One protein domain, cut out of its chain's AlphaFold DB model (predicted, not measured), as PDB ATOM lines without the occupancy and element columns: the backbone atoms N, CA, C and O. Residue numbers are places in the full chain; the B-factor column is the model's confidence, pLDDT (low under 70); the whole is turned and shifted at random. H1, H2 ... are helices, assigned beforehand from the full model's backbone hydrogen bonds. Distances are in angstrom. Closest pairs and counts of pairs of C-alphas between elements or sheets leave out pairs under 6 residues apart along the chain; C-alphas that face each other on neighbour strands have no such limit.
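Overview. This is residues 11 to 96 of the 100 residues of the protein "CopG family transcriptional regulator" of Slackia equolifaciens (UniProt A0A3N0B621). Two helices, H2 and H3, make an L with its corner near the end of H2 and the beginning of H3, while a short helix, H1, lies far from them at the other end of a long wandering stretch with no named element. That stretch, residues 19 to 62, leads from H1 to H2, and its residues 27 to 33 and 49 to 62 stand free. The printed part has 86 residues, with three named helices in the order H1, H2, H3 and no named strand. The class is all helix, though under half of the residues, 37 of 86, are in named elements. The whole is loose, with a radius of gyration of the C-alphas of 17.3 A and spans of 44 by 33 by 27 A.

Arrangement. H1, residues 11 to 18, is apart from H2, residues 63 to 76, and from H3, residues 80 to 94. H2 and H3 touch, with residues 69 to 73 of H2 and residues 80 to 84 of H3 alone. Their closest C-alphas, those of Ala 73 and Arg 80, are 5.3 A apart. Their lines are about perpendicular, at 89 degrees. In H1, H2 and H3 every O i to N i+4 pair is within hydrogen-bond range.

Along the chain. H1 begins at C-alpha 11, (203.437, 159.958, 209.246), and has 8 residues. H2 begins at C-alpha 63, (212.161, 187.492, 178.403), and is 20.4 A long from first to last C-alpha. H3 is 21.3 A long and ends at C-alpha 94, (189.807, 193.989, 191.652).

Size, cuts and confidence. The two C-alphas farthest apart, those of Glu 21 and Pro 62, are 47.4 A apart. The printed part has no cut. The link from H1 to H2 is long, with 44 residues, and the link from H2 to H3 is tight, with 3. The mean pLDDT of the printed part is 78.7, and residues 31 to 54 are under 70.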
ATOM      1  N   ASP A  11     204.723 159.900 208.543       77.88
ATOM      2  CA  ASP A  11     203.437 159.958 209.246       77.88
ATOM      3  C   ASP A  11     203.607 160.310 210.735       77.88
ATOM      4  O   ASP A  11     202.924 161.195 211.242       77.88
ATOM      5  N   ASN A  12     204.580 159.701 211.424       82.06
ATOM      6  CA  ASN A  12     204.864 159.985 212.839       82.06
ATOM      7  C   ASN A  12     205.408 161.414 213.035       82.06
ATOM      8  O   ASN A  12     205.052 162.105 213.986       82.06
ATOM      9  N   LEU A  13     206.245 161.893 212.109       86.88
ATOM     10  CA  LEU A  13     206.747 163.268 212.148       86.88
ATOM     11  C   LEU A  13     205.614 164.295 211.997       86.88
ATOM     12  O   LEU A  13     205.629 165.327 212.668       86.88
ATOM     13  N   LEU A  14     204.634 164.007 211.137       85.75
ATOM     14  CA  LEU A  14     203.479 164.872 210.930       85.75
ATOM     15  C   LEU A  14     202.582 164.927 212.172       85.75
ATOM     16  O   LEU A  14     202.216 166.017 212.601       85.75
ATOM     17  N   GLU A  15     202.291 163.781 212.791       88.06
ATOM     18  CA  GLU A  15     201.507 163.721 214.032       88.06
ATOM     19  C   GLU A  15     202.153 164.533 215.164       88.06
ATOM     20  O   GLU A  15     201.469 165.290 215.851       88.06
ATOM     21  N   LYS A  16     203.479 164.434 215.321       87.06
ATOM     22  CA  LYS A  16     204.248 165.207 216.310       87.06
ATOM     23  C   LYS A  16     204.171 166.711 216.066       87.06
ATOM     24  O   LYS A  16     203.978 167.480 217.007       87.06
ATOM     25  N   PHE A  17     204.288 167.126 214.807       88.88
ATOM     26  CA  PHE A  17     204.154 168.529 214.425       88.88
ATOM     27  C   PHE A  17     202.747 169.067 214.723       88.88
ATOM     28  O   PHE A  17     202.612 170.122 215.342       88.88
ATOM     29  N   ASP A  18     201.700 168.323 214.352       89.50
ATOM     30  CA  ASP A  18     200.304 168.712 214.592       89.50
ATOM     31  C   ASP A  18     199.946 168.729 216.092       89.50
ATOM     32  O   ASP A  18     199.118 169.532 216.528       89.50
ATOM     33  N   ALA A  19     200.600 167.889 216.901       91.31
ATOM     34  CA  ALA A  19     200.494 167.889 218.361       91.31
ATOM     35  C   ALA A  19     201.245 169.054 219.040       91.31
ATOM     36  O   ALA A  19     201.098 169.256 220.248       91.31
ATOM     37  N   GLY A  20     202.027 169.833 218.285       89.62
ATOM     38  CA  GLY A  20     202.847 170.925 218.810       89.62
ATOM     39  C   GLY A  20     204.103 170.463 219.551       89.62
ATOM     40  O   GLY A  20     204.641 171.224 220.356       89.62
ATOM     41  N   GLU A  21     204.563 169.230 219.321       90.38
ATOM     42  CA  GLU A  21     205.855 168.751 219.819       90.38
ATOM     43  C   GLU A  21     207.013 169.425 219.067       90.38
ATOM     44  O   GLU A  21     206.885 169.811 217.902       90.38
ATOM     45  N   ASP A  22     208.169 169.551 219.724       88.31
ATOM     46  CA  ASP A  22     209.373 170.039 219.055       88.31
ATOM     47  C   ASP A  22     209.914 168.973 218.096       88.31
ATOM     48  O   ASP A  22     210.173 167.829 218.476       88.31
ATOM     49  N   VAL A  23     210.075 169.369 216.837       89.62
ATOM     50  CA  VAL A  23     210.562 168.523 215.743       89.62
ATOM     51  C   VAL A  23     211.864 169.059 215.142       89.62
ATOM     52  O   VAL A  23     212.309 168.558 214.112       89.62
ATOM     53  N   SER A  24     212.481 170.068 215.767       86.50
ATOM     54  CA  SER A  24     213.650 170.785 215.238       86.50
ATOM     55  C   SER A  24     214.846 169.872 214.955       86.50
ATOM     56  O   SER A  24     215.530 170.065 213.955       86.50
ATOM     57  N   ASP A  25     215.040 168.828 215.761       85.81
ATOM     58  CA  ASP A  25     216.117 167.843 215.587       85.81
ATOM     59  C   ASP A  25     216.020 167.048 214.267       85.81
ATOM     60  O   ASP A  25     216.986 166.406 213.851       85.81
ATOM     61  N   TYR A  26     214.863 167.084 213.594       81.81
ATOM     62  CA  TYR A  26     214.612 166.373 212.338       81.81
ATOM     63  C   TYR A  26     214.751 167.250 211.088       81.81
ATOM     64  O   TYR A  26     214.620 166.736 209.974       81.81
ATOM     65  N   PHE A  27     215.018 168.549 211.243       81.06
ATOM     66  CA  PHE A  27     215.162 169.487 210.131       81.06
ATOM     67  C   PHE A  27     216.579 170.065 210.077       81.06
ATOM     68  O   PHE A  27     217.077 170.640 211.039       81.06
ATOM     69  N   ASP A  28     217.222 169.958 208.912       78.25
ATOM     70  CA  ASP A  28     218.480 170.656 208.644       78.25
ATOM     71  C   ASP A  28     218.184 172.114 208.260       78.25
ATOM     72  O   ASP A  28     217.834 172.429 207.118       78.25
ATOM     73  N   PHE A  29     218.300 173.006 209.244       79.81
ATOM     74  CA  PHE A  29     218.138 174.447 209.049       79.81
ATOM     75  C   PHE A  29     219.390 175.125 208.478       79.81
ATOM     76  O   PHE A  29     219.296 176.247 207.979       79.81
ATOM     77  N   GLU A  30     220.553 174.469 208.531       78.12
ATOM     78  CA  GLU A  30     221.820 175.029 208.056       78.12
ATOM     79  C   GLU A  30     221.970 174.881 206.534       78.12
ATOM     80  O   GLU A  30     222.520 175.767 205.878       78.12
ATOM     81  N   HIS A  31     221.410 173.815 205.951       68.62
ATOM     82  CA  HIS A  31     221.505 173.504 204.518       68.62
ATOM     83  C   HIS A  31     220.148 173.400 203.821       68.62
ATOM     84  O   HIS A  31     220.001 172.633 202.868       68.62
ATOM     85  N   GLY A  32     219.161 174.190 204.254       61.91
ATOM     86  CA  GLY A  32     217.829 174.230 203.649       61.91
ATOM     87  C   GLY A  32     217.881 174.395 202.123       61.91
ATOM     88  O   GLY A  32     218.039 175.500 201.601       61.91
ATOM     89  N   ALA A  33     217.740 173.287 201.396       62.00
ATOM     90  CA  ALA A  33     217.710 173.264 199.944       62.00
ATOM     91  C   ALA A  33     216.258 173.173 199.476       62.00
ATOM     92  O   ALA A  33     215.525 172.254 199.839       62.00
ATOM     93  N   MET A  34     215.844 174.117 198.629       57.72
ATOM     94  CA  MET A  34     214.571 174.021 197.915       57.72
ATOM     95  C   MET A  34     214.668 172.867 196.913       57.72
ATOM     96  O   MET A  34     215.156 173.039 195.795       57.72
ATOM     97  N   VAL A  35     214.232 171.680 197.324       57.56
ATOM     98  CA  VAL A  35     214.041 170.549 196.418       57.56
ATOM     99  C   VAL A  35     212.747 170.815 195.664       57.56
ATOM    100  O   VAL A  35     211.662 170.767 196.239       57.56
ATOM    101  N   TYR A  36     212.863 171.142 194.379       53.47
ATOM    102  CA  TYR A  36     211.731 171.154 193.462       53.47
ATOM    103  C   TYR A  36     211.616 169.746 192.880       53.47
ATOM    104  O   TYR A  36     212.327 169.459 191.923       53.47
ATOM    105  N   PRO A  37     210.787 168.841 193.423       50.00
ATOM    106  CA  PRO A  37     210.499 167.614 192.704       50.00
ATOM    107  C   PRO A  37     209.793 168.013 191.409       50.00
ATOM    108  O   PRO A  37     208.670 168.523 191.454       50.00
ATOM    109  N   GLU A  38     210.443 167.791 190.267       55.78
ATOM    110  CA  GLU A  38     209.902 168.046 188.927       55.78
ATOM    111  C   GLU A  38     208.475 167.503 188.725       55.78
ATOM    112  O   GLU A  38     207.734 168.043 187.905       55.78
ATOM    113  N   GLU A  39     208.050 166.504 189.510       49.88
ATOM    114  CA  GLU A  39     206.741 165.862 189.359       49.88
ATOM    115  C   GLU A  39     205.795 165.867 190.566       49.88
ATOM    116  O   GLU A  39     204.644 165.461 190.408       49.88
ATOM    117  N   LYS A  40     206.172 166.348 191.756       43.62
ATOM    118  CA  LYS A  40     205.233 166.378 192.900       43.62
ATOM    119  C   LYS A  40     205.481 167.546 193.831       43.62
ATOM    120  O   LYS A  40     205.717 167.374 195.023       43.62
ATOM    121  N   VAL A  41     205.365 168.759 193.307       40.56
ATOM    122  CA  VAL A  41     205.173 169.902 194.194       40.56
ATOM    123  C   VAL A  41     203.717 169.879 194.652       40.56
ATOM    124  O   VAL A  41     202.846 170.520 194.070       40.56
ATOM    125  N   ALA A  42     203.458 169.142 195.730       39.44
ATOM    126  CA  ALA A  42     202.336 169.415 196.615       39.44
ATOM    127  C   ALA A  42     202.597 170.742 197.360       39.44
ATOM    128  O   ALA A  42     202.527 170.814 198.581       39.44
ATOM    129  N   VAL A  43     202.848 171.836 196.623       42.75
ATOM    130  CA  VAL A  43     202.262 173.103 197.059       42.75
ATOM    131  C   VAL A  43     200.789 172.765 197.079       42.75
ATOM    132  O   VAL A  43     200.304 172.269 196.058       42.75
ATOM    133  N   ARG A  44     200.097 172.938 198.213       43.56
ATOM    134  CA  ARG A  44     198.630 172.939 198.232       43.56
ATOM    135  C   ARG A  44     198.197 173.574 196.926       43.56
ATOM    136  O   ARG A  44     198.523 174.742 196.705       43.56
ATOM    137  N   HIS A  45     197.613 172.780 196.024       46.00
ATOM    138  CA  HIS A  45     197.058 173.323 194.803       46.00
ATOM    139  C   HIS A  45     196.212 174.481 195.299       46.00
ATOM    140  O   HIS A  45     195.270 174.262 196.061       46.00
ATOM    141  N   ILE A  46     196.600 175.711 194.967       45.62
ATOM    142  CA  ILE A  46     195.672 176.817 195.065       45.62
ATOM    143  C   ILE A  46     194.600 176.396 194.057       45.62
ATOM    144  O   ILE A  46     194.796 176.530 192.847       45.62
ATOM    145  N   LYS A  47     193.576 175.683 194.547       49.06
ATOM    146  CA  LYS A  47     192.427 175.231 193.775       49.06
ATOM    147  C   LYS A  47     191.632 176.489 193.524       49.06
ATOM    148  O   LYS A  47     190.903 176.970 194.386       49.06
ATOM    149  N   ILE A  48     191.876 177.069 192.364       50.47
ATOM    150  CA  ILE A  48     191.094 178.181 191.850       50.47
ATOM    151  C   ILE A  48     190.000 177.516 191.017       50.47
ATOM    152  O   ILE A  48     190.168 177.336 189.817       50.47
ATOM    153  N   GLY A  49     188.967 177.006 191.697       52.47
ATOM    154  CA  GLY A  49     187.827 176.313 191.085       52.47
ATOM    155  C   GLY A  49     187.443 174.989 191.759       52.47
ATOM    156  O   GLY A  49     188.246 174.376 192.466       52.47
ATOM    157  N   SER A  50     186.198 174.561 191.530       45.94
ATOM    158  CA  SER A  50     185.734 173.190 191.767       45.94
ATOM    159  C   SER A  50     186.473 172.220 190.839       45.94
ATOM    160  O   SER A  50     186.827 172.584 189.719       45.94
ATOM    161  N   ASP A  51     186.707 170.991 191.301       51.53
ATOM    162  CA  ASP A  51     187.552 169.983 190.633       51.53
ATOM    163  C   ASP A  51     187.139 169.616 189.190       51.53
ATOM    164  O   ASP A  51     187.917 168.977 188.483       51.53
ATOM    165  N   ASP A  52     185.970 170.061 188.726       50.78
ATOM    166  CA  ASP A  52     185.411 169.699 187.423       50.78
ATOM    167  C   ASP A  52     185.879 170.556 186.222       50.78
ATOM    168  O   ASP A  52     185.700 170.113 185.090       50.78
ATOM    169  N   GLU A  53     186.523 171.728 186.384       62.66
ATOM    170  CA  GLU A  53     186.773 172.634 185.230       62.66
ATOM    171  C   GLU A  53     188.148 173.342 185.171       62.66
ATOM    172  O   GLU A  53     188.273 174.467 184.683       62.66
ATOM    173  N   THR A  54     189.249 172.717 185.605       64.69
ATOM    174  CA  THR A  54     190.578 173.326 185.371       64.69
ATOM    175  C   THR A  54     190.996 173.208 183.898       64.69
ATOM    176  O   THR A  54     191.364 172.126 183.431       64.69
ATOM    177  N   ARG A  55     191.003 174.321 183.151       76.19
ATOM    178  CA  ARG A  55     191.475 174.373 181.754       76.19
ATOM    179  C   ARG A  55     192.951 174.775 181.666       76.19
ATOM    180  O   ARG A  55     193.358 175.798 182.210       76.19
ATOM    181  N   ARG A  56     193.760 174.001 180.927       81.06
ATOM    182  CA  ARG A  56     195.154 174.375 180.617       81.06
ATOM    183  C   ARG A  56     195.192 175.502 179.585       81.06
ATOM    184  O   ARG A  56     194.526 175.422 178.554       81.06
ATOM    185  N   VAL A  57     196.014 176.512 179.850       82.50
ATOM    186  CA  VAL A  57     196.258 177.654 178.960       82.50
ATOM    187  C   VAL A  57     197.767 177.805 178.786       82.50
ATOM    188  O   VAL A  57     198.498 177.835 179.773       82.50
ATOM    189  N   ASN A  58     198.227 177.880 177.535       87.44
ATOM    190  CA  ASN A  58     199.620 178.181 177.206       87.44
ATOM    191  C   ASN A  58     199.745 179.677 176.913       87.44
ATOM    192  O   ASN A  58     198.906 180.231 176.203       87.44
ATOM    193  N   VAL A  59     200.775 180.316 177.462       88.00
ATOM    194  CA  VAL A  59     201.025 181.753 177.309       88.00
ATOM    195  C   VAL A  59     202.514 181.967 177.094       88.00
ATOM    196  O   VAL A  59     203.328 181.414 177.835       88.00
ATOM    197  N   ASP A  60     202.848 182.799 176.115       93.69
ATOM    198  CA  ASP A  60     204.211 183.257 175.883       93.69
ATOM    199  C   ASP A  60     204.429 184.620 176.539       93.69
ATOM    200  O   ASP A  60     203.585 185.515 176.465       93.69
ATOM    201  N   PHE A  61     205.592 184.791 177.166       95.12
ATOM    202  CA  PHE A  61     205.991 186.040 177.804       95.12
ATOM    203  C   PHE A  61     207.320 186.540 177.228       95.12
ATOM    204  O   PHE A  61     208.232 185.738 177.004       95.12
ATOM    205  N   PRO A  62     207.490 187.864 177.043       97.75
ATOM    206  CA  PRO A  62     208.800 188.442 176.778       97.75
ATOM    207  C   PRO A  62     209.810 188.053 177.861       97.75
ATOM    208  O   PRO A  62     209.466 187.960 179.040       97.75
ATOM    209  N   ARG A  63     211.084 187.908 177.484       96.75
ATOM    210  CA  ARG A  63     212.161 187.492 178.403       96.75
ATOM    211  C   ARG A  63     212.205 188.310 179.700       96.75
ATOM    212  O   ARG A  63     212.308 187.734 180.777       96.75
ATOM    213  N   TRP A  64     212.074 189.633 179.601       97.75
ATOM    214  CA  TRP A  64     212.121 190.524 180.765       97.75
ATOM    215  C   TRP A  64     210.973 190.269 181.756       97.75
ATOM    216  O   TRP A  64     211.153 190.453 182.959       97.75
ATOM    217  N   VAL A  65     209.812 189.809 181.274       96.62
ATOM    218  CA  VAL A  65     208.674 189.447 182.132       96.62
ATOM    219  C   VAL A  65     209.001 188.182 182.915       96.62
ATOM    220  O   VAL A  65     208.800 188.145 184.125       96.62
ATOM    221  N   VAL A  66     209.559 187.164 182.252       95.50
ATOM    222  CA  VAL A  66     209.965 185.912 182.911       95.50
ATOM    223  C   VAL A  66     211.005 186.187 183.998       95.50
ATOM    224  O   VAL A  66     210.854 185.713 185.121       95.50
ATOM    225  N   GLU A  67     212.006 187.018 183.704       97.25
ATOM    226  CA  GLU A  67     213.044 187.407 184.667       97.25
ATOM    227  C   GLU A  67     212.475 188.188 185.867       97.25
ATOM    228  O   GLU A  67     212.920 188.004 187.002       97.25
ATOM    229  N   ALA A  68     211.476 189.047 185.646       96.56
ATOM    230  CA  ALA A  68     210.787 189.747 186.728       96.56
ATOM    231  C   ALA A  68     209.978 188.781 187.610       96.56
ATOM    232  O   ALA A  68     210.067 188.862 188.837       96.56
ATOM    233  N   LEU A  69     209.251 187.841 186.996       95.56
ATOM    234  CA  LEU A  69     208.489 186.816 187.710       95.56
ATOM    235  C   LEU A  69     209.400 185.894 188.530       95.56
ATOM    236  O   LEU A  69     209.051 185.543 189.651       95.56
ATOM    237  N   ASP A  70     210.575 185.536 188.010       95.50
ATOM    238  CA  ASP A  70     211.563 184.722 188.732       95.50
ATOM    239  C   ASP A  70     212.136 185.426 189.954       95.50
ATOM    240  O   ASP A  70     212.303 184.818 191.014       95.50
ATOM    241  N   ARG A  71     212.419 186.724 189.823       96.38
ATOM    242  CA  ARG A  71     212.888 187.533 190.949       96.38
ATOM    243  C   ARG A  71     211.846 187.570 192.060       96.38
ATOM    244  O   ARG A  71     212.203 187.426 193.226       96.38
ATOM    245  N   GLU A  72     210.580 187.731 191.691       95.38
ATOM    246  CA  GLU A  72     209.481 187.774 192.648       95.38
ATOM    247  C   GLU A  72     209.237 186.415 193.304       95.38
ATOM    248  O   GLU A  72     209.172 186.326 194.528       95.38
ATOM    249  N   ALA A  73     209.198 185.351 192.502       93.38
ATOM    250  CA  ALA A  73     209.111 183.968 192.955       93.38
ATOM    251  C   ALA A  73     210.178 183.663 194.020       93.38
ATOM    252  O   ALA A  73     209.862 183.181 195.109       93.38
ATOM    253  N   LYS A  74     211.434 184.050 193.756       92.38
ATOM    254  CA  LYS A  74     212.542 183.904 194.707       92.38
ATOM    255  C   LYS A  74     212.355 184.750 195.968       92.38
ATOM    256  O   LYS A  74     212.665 184.274 197.054       92.38
ATOM    257  N   ARG A  75     211.866 185.987 195.836       93.50
ATOM    258  CA  ARG A  75     211.663 186.912 196.962       93.50
ATOM    259  C   ARG A  75     210.668 186.362 197.984       93.50
ATOM    260  O   ARG A  75     210.880 186.539 199.178       93.50
ATOM    261  N   ILE A  76     209.597 185.725 197.516       90.06
ATOM    262  CA  ILE A  76     208.525 185.203 198.377       90.06
ATOM    263  C   ILE A  76     208.629 183.694 198.634       90.06
ATOM    264  O   ILE A  76     207.815 183.148 199.369       90.06
ATOM    265  N   GLY A  77     209.618 183.018 198.039       87.62
ATOM    266  CA  GLY A  77     209.857 181.590 198.241       87.62
ATOM    267  C   GLY A  77     208.813 180.676 197.593       87.62
ATOM    268  O   GLY A  77     208.559 179.589 198.100       87.62
ATOM    269  N   VAL A  78     208.194 181.088 196.480       86.25
ATOM    270  CA  VAL A  78     207.203 180.271 195.749       86.25
ATOM    271  C   VAL A  78     207.609 180.082 194.291       86.25
ATOM    272  O   VAL A  78     208.416 180.832 193.757       86.25
ATOM    273  N   GLY A  79     207.030 179.096 193.604       86.00
ATOM    274  CA  GLY A  79     207.275 178.899 192.172       86.00
ATOM    275  C   GLY A  79     206.634 179.983 191.293       86.00
ATOM    276  O   GLY A  79     205.582 180.529 191.623       86.00
ATOM    277  N   ARG A  80     207.205 180.225 190.106       91.94
ATOM    278  CA  ARG A  80     206.713 181.214 189.121       91.94
ATOM    279  C   ARG A  80     205.210 181.095 188.830       91.94
ATOM    280  O   ARG A  80     204.504 182.094 188.765       91.94
ATOM    281  N   GLN A  81     204.712 179.865 188.700       88.56
ATOM    282  CA  GLN A  81     203.291 179.574 188.469       88.56
ATOM    283  C   GLN A  81     202.387 180.077 189.606       88.56
ATOM    284  O   GLN A  81     201.271 180.513 189.344       88.56
ATOM    285  N   ALA A  82     202.853 180.047 190.857       86.50
ATOM    286  CA  ALA A  82     202.089 180.561 191.991       86.50
ATOM    287  C   ALA A  82     202.017 182.096 191.973       86.50
ATOM    288  O   ALA A  82     200.948 182.643 192.237       86.50
ATOM    289  N   VAL A  83     203.104 182.776 191.581       90.50
ATOM    290  CA  VAL A  83     203.110 184.237 191.367       90.50
ATOM    291  C   VAL A  83     202.082 184.619 190.304       90.50
ATOM    292  O   VAL A  83     201.192 185.421 190.570       90.50
ATOM    293  N   ILE A  84     202.152 183.977 189.130       91.62
ATOM    294  CA  ILE A  84     201.242 184.238 188.005       91.62
ATOM    295  C   ILE A  84     199.783 184.038 188.427       91.62
ATOM    296  O   ILE A  84     198.958 184.924 188.223       91.62
ATOM    297  N   LYS A  85     199.462 182.894 189.046       87.88
ATOM    298  CA  LYS A  85     198.098 182.595 189.505       87.88
ATOM    299  C   LYS A  85     197.587 183.639 190.492       87.88
ATOM    300  O   LYS A  85     196.460 184.099 190.352       87.88
ATOM    301  N   THR A  86     198.415 184.010 191.464       88.00
ATOM    302  CA  THR A  86     198.034 184.960 192.513       88.00
ATOM    303  C   THR A  86     197.734 186.331 191.926       88.00
ATOM    304  O   THR A  86     196.680 186.888 192.210       88.00
ATOM    305  N   TRP A  87     198.609 186.849 191.064       93.19
ATOM    306  CA  TRP A  87     198.409 188.154 190.433       93.19
ATOM    307  C   TRP A  87     197.190 188.183 189.513       93.19
ATOM    308  O   TRP A  87     196.438 189.149 189.549       93.19
ATOM    309  N   ILE A  88     196.957 187.126 188.724       91.00
ATOM    310  CA  ILE A  88     195.770 187.046 187.859       91.00
ATOM    311  C   ILE A  88     194.491 187.076 188.700       91.00
ATOM    312  O   ILE A  88     193.584 187.835 188.383       91.00
ATOM    313  N   VAL A  89     194.416 186.290 189.777       87.06
ATOM    314  CA  VAL A  89     193.225 186.282 190.640       87.06
ATOM    315  C   VAL A  89     193.031 187.608 191.350       87.06
ATOM    316  O   VAL A  89     191.926 188.124 191.330       87.06
ATOM    317  N   GLN A  90     194.089 188.194 191.911       88.75
ATOM    318  CA  GLN A  90     194.002 189.518 192.532       88.75
ATOM    319  C   GLN A  90     193.463 190.560 191.550       88.75
ATOM    320  O   GLN A  90     192.572 191.325 191.894       88.75
ATOM    321  N   HIS A  91     193.948 190.537 190.310       91.06
ATOM    322  CA  HIS A  91     193.496 191.470 189.291       91.06
ATOM    323  C   HIS A  91     192.031 191.245 188.879       91.06
ATOM    324  O   HIS A  91     191.291 192.207 188.696       91.06
ATOM    325  N   LEU A  92     191.585 189.991 188.763       88.88
ATOM    326  CA  LEU A  92     190.181 189.668 188.478       88.88
ATOM    327  C   LEU A  92     189.255 190.023 189.651       88.88
ATOM    328  O   LEU A  92     188.148 190.511 189.432       88.88
ATOM    329  N   ASP A  93     189.716 189.829 190.886       87.06
ATOM    330  CA  ASP A  93     189.003 190.231 192.098       87.06
ATOM    331  C   ASP A  93     188.823 191.758 192.138       87.06
ATOM    332  O   ASP A  93     187.727 192.241 192.415       87.06
ATOM    333  N   GLU A  94     189.867 192.524 191.796       90.56
ATOM    334  CA  GLU A  94     189.807 193.989 191.652       90.56
ATOM    335  C   GLU A  94     188.816 194.434 190.567       90.56
ATOM    336  O   GLU A  94     188.192 195.488 190.693       90.56
ATOM    337  N   MET A  95     188.641 193.627 189.518       92.38
ATOM    338  CA  MET A  95     187.650 193.856 188.462       92.38
ATOM    339  C   MET A  95     186.226 193.439 188.857       92.38
ATOM    340  O   MET A  95     185.285 193.771 188.140       92.38
ATOM    341  N   GLY A  96     186.040 192.742 189.983       89.19
ATOM    342  CA  GLY A  96     184.740 192.206 190.397       89.19
ATOM    343  C   GLY A  96     184.305 190.957 189.622       89.19
ATOM    344  O   GLY A  96     183.134 190.595 189.661       89.19
TER     345      GLY A  96